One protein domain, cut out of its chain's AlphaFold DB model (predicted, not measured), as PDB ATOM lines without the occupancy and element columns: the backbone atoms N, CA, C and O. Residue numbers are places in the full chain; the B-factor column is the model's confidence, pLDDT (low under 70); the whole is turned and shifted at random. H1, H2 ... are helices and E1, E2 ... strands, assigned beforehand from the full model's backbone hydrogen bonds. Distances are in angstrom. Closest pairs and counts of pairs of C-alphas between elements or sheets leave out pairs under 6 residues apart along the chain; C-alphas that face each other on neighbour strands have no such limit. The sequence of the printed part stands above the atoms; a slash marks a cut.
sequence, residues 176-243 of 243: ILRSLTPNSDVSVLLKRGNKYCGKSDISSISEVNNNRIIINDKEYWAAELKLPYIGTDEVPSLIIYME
ATOM      1  N   ILE A 176     114.182 139.112 114.599       94.25
ATOM      2  CA  ILE A 176     115.325 139.685 115.319       94.25
ATOM      3  C   ILE A 176     116.645 139.128 114.774       94.25
ATOM      4  O   ILE A 176     117.518 139.914 114.421       94.25
ATOM      5  N   LEU A 177     116.782 137.811 114.599       94.50
ATOM      6  CA  LEU A 177     118.021 137.209 114.076       94.50
ATOM      7  C   LEU A 177     118.390 137.729 112.676       94.50
ATOM      8  O   LEU A 177     119.550 138.049 112.411       94.50
ATOM      9  N   ARG A 178     117.399 137.915 111.796       92.44
ATOM     10  CA  ARG A 178     117.607 138.536 110.478       92.44
ATOM     11  C   ARG A 178     118.036 139.996 110.591       92.44
ATOM     12  O   ARG A 178     118.878 140.424 109.814       92.44
ATOM     13  N   SER A 179     117.515 140.748 111.561       93.12
ATOM     14  CA  SER A 179     117.938 142.139 111.782       93.12
ATOM     15  C   SER A 179     119.386 142.268 112.272       93.12
ATOM     16  O   SER A 179     120.010 143.301 112.061       93.12
ATOM     17  N   LEU A 180     119.936 141.210 112.880       95.12
ATOM     18  CA  LEU A 180     121.339 141.152 113.294       95.12
ATOM     19  C   LEU A 180     122.278 140.766 112.143       95.12
ATOM     20  O   LEU A 180     123.482 141.008 112.233       95.12
ATOM     21  N   THR A 181     121.744 140.180 111.070       93.25
ATOM     22  CA  THR A 181     122.522 139.623 109.960       93.25
ATOM     23  C   THR A 181     123.161 140.734 109.105       93.25
ATOM     24  O   THR A 181     122.435 141.552 108.541       93.25
ATOM     25  N   PRO A 182     124.503 140.777 108.964       89.69
ATOM     26  CA  PRO A 182     125.197 141.870 108.271       89.69
ATOM     27  C   PRO A 182     124.926 141.969 106.763       89.69
ATOM     28  O   PRO A 182     124.878 143.068 106.214       89.69
ATOM     29  N   ASN A 183     124.844 140.830 106.072       89.88
ATOM     30  CA  ASN A 183     124.661 140.727 104.622       89.88
ATOM     31  C   ASN A 183     124.217 139.301 104.239       89.88
ATOM     32  O   ASN A 183     124.101 138.442 105.105       89.88
ATOM     33  N   SER A 184     123.986 139.053 102.946       87.31
ATOM     34  CA  SER A 184     123.515 137.761 102.422       87.31
ATOM     35  C   SER A 184     124.479 136.588 102.598       87.31
ATOM     36  O   SER A 184     124.037 135.448 102.534       87.31
ATOM     37  N   ASP A 185     125.772 136.852 102.790       90.06
ATOM     38  CA  ASP A 185     126.815 135.820 102.855       90.06
ATOM     39  C   ASP A 185     127.061 135.351 104.298       90.06
ATOM     40  O   ASP A 185     127.905 134.490 104.548       90.06
ATOM     41  N   VAL A 186     126.367 135.950 105.266       92.69
ATOM     42  CA  VAL A 186     126.469 135.638 106.690       92.69
ATOM     43  C   VAL A 186     125.099 135.206 107.180       92.69
ATOM     44  O   VAL A 186     124.096 135.841 106.880       92.69
ATOM     45  N   SER A 187     125.068 134.164 107.997       93.25
ATOM     46  CA  SER A 187     123.865 133.697 108.670       93.25
ATOM     47  C   SER A 187     124.067 133.718 110.184       93.25
ATOM     48  O   SER A 187     125.149 133.402 110.686       93.25
ATOM     49  N   VAL A 188     123.014 134.094 110.914       95.06
ATOM     50  CA  VAL A 188     122.997 134.162 112.382       95.06
ATOM     51  C   VAL A 188     121.949 133.194 112.923       95.06
ATOM     52  O   VAL A 188     120.779 133.261 112.546       95.06
ATOM     53  N   LEU A 189     122.360 132.303 113.821       94.50
ATOM     54  CA  LEU A 189     121.490 131.338 114.493       94.50
ATOM     55  C   LEU A 189     121.544 131.553 115.998       94.50
ATOM     56  O   LEU A 189     122.610 131.786 116.553       94.50
ATOM     57  N   LEU A 190     120.413 131.394 116.670       94.19
ATOM     58  CA  LEU A 190     120.360 131.275 118.119       94.19
ATOM     59  C   LEU A 190     120.600 129.816 118.511       94.19
ATOM     60  O   LEU A 190     119.847 128.944 118.080       94.19
ATOM     61  N   LYS A 191     121.597 129.560 119.357       91.94
ATOM     62  CA  LYS A 191     121.825 128.284 120.043       91.94
ATOM     63  C   LYS A 191     121.310 128.379 121.477       91.94
ATOM     64  O   LYS A 191     121.617 129.327 122.198       91.94
ATOM     65  N   ARG A 192     120.556 127.363 121.902       87.81
ATOM     66  CA  ARG A 192     120.122 127.165 123.289       87.81
ATOM     67  C   ARG A 192     120.144 125.677 123.622       87.81
ATOM     68  O   ARG A 192     119.249 124.931 123.213       87.81
ATOM     69  N   GLY A 193     121.171 125.238 124.345       84.19
ATOM     70  CA  GLY A 193     121.442 123.812 124.506       84.19
ATOM     71  C   GLY A 193     121.554 123.114 123.159       84.19
ATOM     72  O   GLY A 193     122.293 123.548 122.277       84.19
ATOM     73  N   ASN A 194     120.745 122.073 122.977       81.56
ATOM     74  CA  ASN A 194     120.684 121.298 121.736       81.56
ATOM     75  C   ASN A 194     119.691 121.858 120.702       81.56
ATOM     76  O   ASN A 194     119.461 121.224 119.672       81.56
ATOM     77  N   LYS A 195     119.052 123.002 120.976       84.56
ATOM     78  CA  LYS A 195     118.087 123.635 120.070       84.56
ATOM     79  C   LYS A 195     118.724 124.805 119.334       84.56
ATOM     80  O   LYS A 195     119.487 125.577 119.914       84.56
ATOM     81  N   TYR A 196     118.330 124.955 118.076       86.56
ATOM     82  CA  TYR A 196     118.810 125.998 117.182       86.56
ATOM     83  C   TYR A 196     117.621 126.700 116.528       86.56
ATOM     84  O   TYR A 196     116.648 126.051 116.142       86.56
ATOM     85  N   CYS A 197     117.677 128.025 116.423       85.12
ATOM     86  CA  CYS A 197     116.646 128.845 115.782       85.12
ATOM     87  C   CYS A 197     117.293 129.828 114.799       85.12
ATOM     88  O   CYS A 197     118.399 130.298 115.044       85.12
ATOM     89  N   GLY A 198     116.611 130.159 113.698       76.31
ATOM     90  CA  GLY A 198     117.084 131.144 112.711       76.31
ATOM     91  C   GLY A 198     117.084 130.662 111.258       76.31
ATOM     92  O   GLY A 198     117.057 131.492 110.353       76.31
ATOM     93  N   LYS A 199     117.052 129.344 111.018       76.94
ATOM     94  CA  LYS A 199     116.889 128.749 109.682       76.94
ATOM     95  C   LYS A 199     116.111 127.436 109.796       76.94
ATOM     96  O   LYS A 199     116.427 126.616 110.655       76.94
ATOM     97  N   SER A 200     115.102 127.248 108.947       61.78
ATOM     98  CA  SER A 200     114.152 126.125 109.009       61.78
ATOM     99  C   SER A 200     114.750 124.761 108.647       61.78
ATOM    100  O   SER A 200     114.184 123.735 109.009       61.78
ATOM    101  N   ASP A 201     115.904 124.740 107.973       73.69
ATOM    102  CA  ASP A 201     116.387 123.547 107.263       73.69
ATOM    103  C   ASP A 201     117.588 122.866 107.950       73.69
ATOM    104  O   ASP A 201     118.363 122.162 107.304       73.69
ATOM    105  N   ILE A 202     117.796 123.080 109.253       79.44
ATOM    106  CA  ILE A 202     118.922 122.489 110.002       79.44
ATOM    107  C   ILE A 202     118.499 121.145 110.609       79.44
ATOM    108  O   ILE A 202     117.718 121.101 111.555       79.44
ATOM    109  N   SER A 203     119.049 120.052 110.081       79.62
ATOM    110  CA  SER A 203     118.877 118.687 110.606       79.62
ATOM    111  C   SER A 203     119.997 118.252 111.555       79.62
ATOM    112  O   SER A 203     119.742 117.500 112.494       79.62
ATOM    113  N   SER A 204     121.226 118.728 111.336       82.62
ATOM    114  CA  SER A 204     122.388 118.435 112.176       82.62
ATOM    115  C   SER A 204     123.310 119.646 112.264       82.62
ATOM    116  O   SER A 204     123.446 120.414 111.308       82.62
ATOM    117  N   ILE A 205     123.932 119.828 113.427       88.81
ATOM    118  CA  ILE A 205     124.863 120.924 113.682       88.81
ATOM    119  C   ILE A 205     125.883 120.516 114.751       88.81
ATOM    120  O   ILE A 205     125.517 119.928 115.770       88.81
ATOM    121  N   SER A 206     127.165 120.783 114.501       88.25
ATOM    122  CA  SER A 206     128.244 120.574 115.471       88.25
ATOM    123  C   SER A 206     128.432 121.792 116.376       88.25
ATOM    124  O   SER A 206     127.916 122.875 116.111       88.25
ATOM    125  N   GLU A 207     129.254 121.648 117.412       88.75
ATOM    126  CA  GLU A 207     129.793 122.806 118.127       88.75
ATOM    127  C   GLU A 207     130.758 123.605 117.241       88.75
ATOM    128  O   GLU A 207     131.331 123.070 116.281       88.75
ATOM    129  N   VAL A 208     130.943 124.884 117.578       89.38
ATOM    130  CA  VAL A 208     131.958 125.729 116.948       89.38
ATOM    131  C   VAL A 208     133.324 125.358 117.523       89.38
ATOM    132  O   VAL A 208     133.559 125.487 118.721       89.38
ATOM    133  N   ASN A 209     134.248 124.919 116.669       89.19
ATOM    134  CA  ASN A 209     135.610 124.566 117.060       89.19
ATOM    135  C   ASN A 209     136.608 125.110 116.033       89.19
ATOM    136  O   ASN A 209     136.424 124.927 114.834       89.19
ATOM    137  N   ASN A 210     137.662 125.793 116.488       87.81
ATOM    138  CA  ASN A 210     138.683 126.400 115.624       87.81
ATOM    139  C   ASN A 210     138.097 127.261 114.484       87.81
ATOM    140  O   ASN A 210     138.557 127.202 113.344       87.81
ATOM    141  N   ASN A 211     137.086 128.074 114.804       90.62
ATOM    142  CA  ASN A 211     136.327 128.913 113.868       90.62
ATOM    143  C   ASN A 211     135.559 128.137 112.786       90.62
ATOM    144  O   ASN A 211     135.303 128.671 111.703       90.62
ATOM    145  N   ARG A 212     135.229 126.869 113.039       92.38
ATOM    146  CA  ARG A 212     134.507 125.994 112.115       92.38
ATOM    147  C   ARG A 212     133.271 125.411 112.762       92.38
ATOM    148  O   ARG A 212     133.259 125.152 113.960       92.38
ATOM    149  N   ILE A 213     132.255 125.184 111.944       93.75
ATOM    150  CA  ILE A 213     131.032 124.481 112.322       93.75
ATOM    151  C   ILE A 213     130.611 123.562 111.184       93.75
ATOM    152  O   ILE A 213     130.798 123.900 110.017       93.75
ATOM    153  N   ILE A 214     130.033 122.412 111.506       92.19
ATOM    154  CA  ILE A 214     129.419 121.519 110.529       92.19
ATOM    155  C   ILE A 214     127.909 121.680 110.648       92.19
ATOM    156  O   ILE A 214     127.373 121.487 111.732       92.19
ATOM    157  N   ILE A 215     127.228 122.027 109.557       91.38
ATOM    158  CA  ILE A 215     125.764 122.114 109.477       91.38
ATOM    159  C   ILE A 215     125.310 121.238 108.312       91.38
ATOM    160  O   ILE A 215     125.748 121.459 107.181       91.38
ATOM    161  N   ASN A 216     124.439 120.256 108.569       90.81
ATOM    162  CA  ASN A 216     123.984 119.275 107.572       90.81
ATOM    163  C   ASN A 216     125.155 118.680 106.765       90.81
ATOM    164  O   ASN A 216     125.171 118.738 105.534       90.81
ATOM    165  N   ASP A 217     126.174 118.194 107.478       89.31
ATOM    166  CA  ASP A 217     127.387 117.565 106.931       89.31
ATOM    167  C   ASP A 217     128.269 118.469 106.046       89.31
ATOM    168  O   ASP A 217     129.188 117.996 105.375       89.31
ATOM    169  N   LYS A 218     128.038 119.787 106.066       91.31
ATOM    170  CA  LYS A 218     128.874 120.787 105.387       91.31
ATOM    171  C   LYS A 218     129.623 121.642 106.396       91.31
ATOM    172  O   LYS A 218     129.033 122.120 107.358       91.31
ATOM    173  N   GLU A 219     130.917 121.850 106.161       92.31
ATOM    174  CA  GLU A 219     131.767 122.684 107.011       92.31
ATOM    175  C   GLU A 219     131.704 124.162 106.591       92.31
ATOM    176  O   GLU A 219     131.974 124.504 105.439       92.31
ATOM    177  N   TYR A 220     131.441 125.038 107.557       93.62
ATOM    178  CA  TYR A 220     131.405 126.490 107.409       93.62
ATOM    179  C   TYR A 220     132.405 127.158 108.349       93.62
ATOM    180  O   TYR A 220     132.848 126.577 109.341       93.62
ATOM    181  N   TRP A 221     132.767 128.400 108.035       94.12
ATOM    182  CA  TRP A 221     133.471 129.267 108.977       94.12
ATOM    183  C   TRP A 221     132.470 129.876 109.938       94.12
ATOM    184  O   TRP A 221     131.493 130.452 109.467       94.12
ATOM    185  N   ALA A 222     132.720 129.778 111.240       95.81
ATOM    186  CA  ALA A 222     131.791 130.257 112.249       95.81
ATOM    187  C   ALA A 222     132.459 130.797 113.510       95.81
ATOM    188  O   ALA A 222     133.540 130.356 113.892       95.81
ATOM    189  N   ALA A 223     131.772 131.728 114.160       95.81
ATOM    190  CA  ALA A 223     132.085 132.276 115.469       95.81
ATOM    191  C   ALA A 223     130.865 132.131 116.386       95.81
ATOM    192  O   ALA A 223     129.731 132.008 115.914       95.81
ATOM    193  N   GLU A 224     131.100 132.147 117.695       95.25
ATOM    194  CA  GLU A 224     130.052 132.060 118.708       95.25
ATOM    195  C   GLU A 224     130.115 133.281 119.625       95.25
ATOM    196  O   GLU A 224     131.136 133.542 120.261       95.25
ATOM    197  N   LEU A 225     129.002 134.005 119.710       95.00
ATOM    198  CA  LEU A 225     128.839 135.167 120.568       95.00
ATOM    199  C   LEU A 225     127.862 134.837 121.697       95.00
ATOM    200  O   LEU A 225     126.684 134.583 121.455       95.00
ATOM    201  N   LYS A 226     128.330 134.843 122.945       94.56
ATOM    202  CA  LYS A 226     127.468 134.582 124.107       94.56
ATOM    203  C   LYS A 226     126.576 135.782 124.393       94.56
ATOM    204  O   LYS A 226     127.057 136.912 124.422       94.56
ATOM    205  N   LEU A 227     125.299 135.524 124.648       95.06
ATOM    206  CA  LEU A 227     124.351 136.557 125.042       95.06
ATOM    207  C   LEU A 227     124.346 136.718 126.570       95.06
ATOM    208  O   LEU A 227     124.505 135.725 127.289       95.06
ATOM    209  N   PRO A 228     124.153 137.943 127.093       94.06
ATOM    210  CA  PRO A 228     123.922 138.135 128.520       94.06
ATOM    211  C   PRO A 228     122.629 137.408 128.897       94.06
ATOM    212  O   PRO A 228     121.635 137.553 128.195       94.06
ATOM    213  N   TYR A 229     122.618 136.624 129.976       94.75
ATOM    214  CA  TYR A 229     121.470 135.780 130.319       94.75
ATOM    215  C   TYR A 229     121.220 135.709 131.821       94.75
ATOM    216  O   TYR A 229     122.149 135.559 132.616       94.75
ATOM    217  N   ILE A 230     119.945 135.786 132.190       91.69
ATOM    218  CA  ILE A 230     119.445 135.580 133.545       91.69
ATOM    219  C   ILE A 230     118.561 134.335 133.528       91.69
ATOM    220  O   ILE A 230     117.437 134.358 133.033       91.69
ATOM    221  N   GLY A 231     119.068 133.256 134.116       85.75
ATOM    222  CA  GLY A 231     118.352 131.996 134.257       85.75
ATOM    223  C   GLY A 231     119.262 130.894 134.785       85.75
ATOM    224  O   GLY A 231     120.417 131.140 135.138       85.75
ATOM    225  N   THR A 232     118.719 129.686 134.888       79.88
ATOM    226  CA  THR A 232     119.455 128.490 135.330       79.88
ATOM    227  C   THR A 232     119.817 127.554 134.183       79.88
ATOM    228  O   THR A 232     120.591 126.623 134.395       79.88
ATOM    229  N   ASP A 233     119.250 127.780 132.999       83.44
ATOM    230  CA  ASP A 233     119.524 126.975 131.814       83.44
ATOM    231  C   ASP A 233     120.890 127.326 131.203       83.44
ATOM    232  O   ASP A 233     121.596 128.239 131.640       83.44
ATOM    233  N   GLU A 234     121.265 126.593 130.155       86.25
ATOM    234  CA  GLU A 234     122.449 126.909 129.365       86.25
ATOM    235  C   GLU A 234     122.367 128.309 128.748       86.25
ATOM    236  O   GLU A 234     121.351 128.699 128.167       86.25
ATOM    237  N   VAL A 235     123.483 129.040 128.840       92.38
ATOM    238  CA  VAL A 235     123.599 130.409 128.336       92.38
ATOM    239  C   VAL A 235     123.365 130.416 126.820       92.38
ATOM    240  O   VAL A 235     124.111 129.752 126.096       92.38
ATOM    241  N   PRO A 236     122.367 131.166 126.321       94.38
ATOM    242  CA  PRO A 236     122.116 131.283 124.899       94.38
ATOM    243  C   PRO A 236     123.277 131.988 124.196       94.38
ATOM    244  O   PRO A 236     123.912 132.902 124.732       94.38
ATOM    245  N   SER A 237     123.533 131.587 122.960       95.25
ATOM    246  CA  SER A 237     124.573 132.181 122.129       95.25
ATOM    247  C   SER A 237     124.104 132.356 120.693       95.25
ATOM    248  O   SER A 237     123.189 131.681 120.220       95.25
ATOM    249  N   LEU A 238     124.718 133.304 119.994       96.12
ATOM    250  CA  LEU A 238     124.553 133.501 118.566       96.12
ATOM    251  C   LEU A 238     125.699 132.806 117.836       96.12
ATOM    252  O   LEU A 238     126.865 133.125 118.055       96.12
ATOM    253  N   ILE A 239     125.366 131.881 116.947       95.44
ATOM    254  CA  ILE A 239     126.304 131.312 115.985       95.44
ATOM    255  C   ILE A 239     126.258 132.176 114.735       95.44
ATOM    256  O   ILE A 239     125.199 132.353 114.134       95.44
ATOM    257  N   ILE A 240     127.415 132.680 114.334       95.56
ATOM    258  CA  ILE A 240     127.594 133.535 113.165       95.56
ATOM    259  C   ILE A 240     128.433 132.739 112.183       95.56
ATOM    260  O   ILE A 240     129.578 132.434 112.503       95.56
ATOM    261  N   TYR A 241     127.896 132.389 111.018       94.06
ATOM    262  CA  TYR A 241     128.633 131.603 110.029       94.06
ATOM    263  C   TYR A 241     128.555 132.204 108.630       94.06
ATOM    264  O   TYR A 241     127.590 132.883 108.294       94.06
ATOM    265  N   MET A 242     129.599 131.977 107.831       92.75
ATOM    266  CA  MET A 242     129.655 132.408 106.431       92.75
ATOM    267  C   MET A 242     129.170 131.278 105.520       92.75
ATOM    268  O   MET A 242     129.700 130.169 105.638       92.75
ATOM    269  N   GLU A 243     128.195 131.564 104.651       84.88
ATOM    270  CA  GLU A 243     127.634 130.607 103.676       84.88
ATOM    271  C   GLU A 243     128.588 130.290 102.510       84.88
ATOM    272  O   GLU A 243     129.440 131.140 102.150       84.88
TER     273      GLU A 243
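Overview. This is residues 176 to 243 of the 243 residues of an uncharacterized protein of Fibrobacter sp (UniProt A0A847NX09). A single strongly twisted antiparallel sheet of five strands curls like part of a barrel, with the short helix H1 over E1 on one face. A long link, residues 198 to 211, joins the two edge strands, E2 and E3, and the E4 to E5 loop lies at one end of the longest axis. The 68 printed residues hold H1, E1, E2, E3, E4 and E5 along the chain; the sheet's order is E2 E1 E5 E4 E3, and the class is mostly strand. The whole is compact, with a radius of gyration of the C-alphas of 11.7 A and spans of 32 by 24 by 24 A.

Arrangement. Start at H1, residues 176 to 180, on the sheet at a height of 8.5 A; its closest C-alpha pair with E1, residues 186 to 192, is Leu 177 and Val 188, 6.1 A. Its one O i to N i+4 pair is within hydrogen-bond range. E1 forms a hairpin with E2, residues 195 to 197; look at N 190 and O 197, 2.8 A. Next, E3, residues 212 to 215, E4, residues 218 to 226, and E5, residues 237 to 242, form a meander, each strand the antiparallel neighbour of the one before. E4 bends by 63 degrees at residue 221; see N 215 and O 218, 2.8 A, beside E3, and N 223 and O 240, 2.8 A, beside E5. E5 is antiparallel to E1, with N 189 and O 239 at 2.9 A.

Along the chain. Find C-alpha 176 at (115.325, 139.685, 115.319), where H1 begins, 6.5 A long. E1 measures 19.7 A, E2 6.9 A, E3 9.9 A and E4 23.3 A. E5 runs 16.5 A to C-alpha 242 at (129.655, 132.408, 106.431).

Size, cuts and confidence. The C-alphas farthest apart are Ser 184 and Thr 232, 34.4 A. The printed part has no cut, the E2 to E3 link is long, and residue 200 is under pLDDT 70.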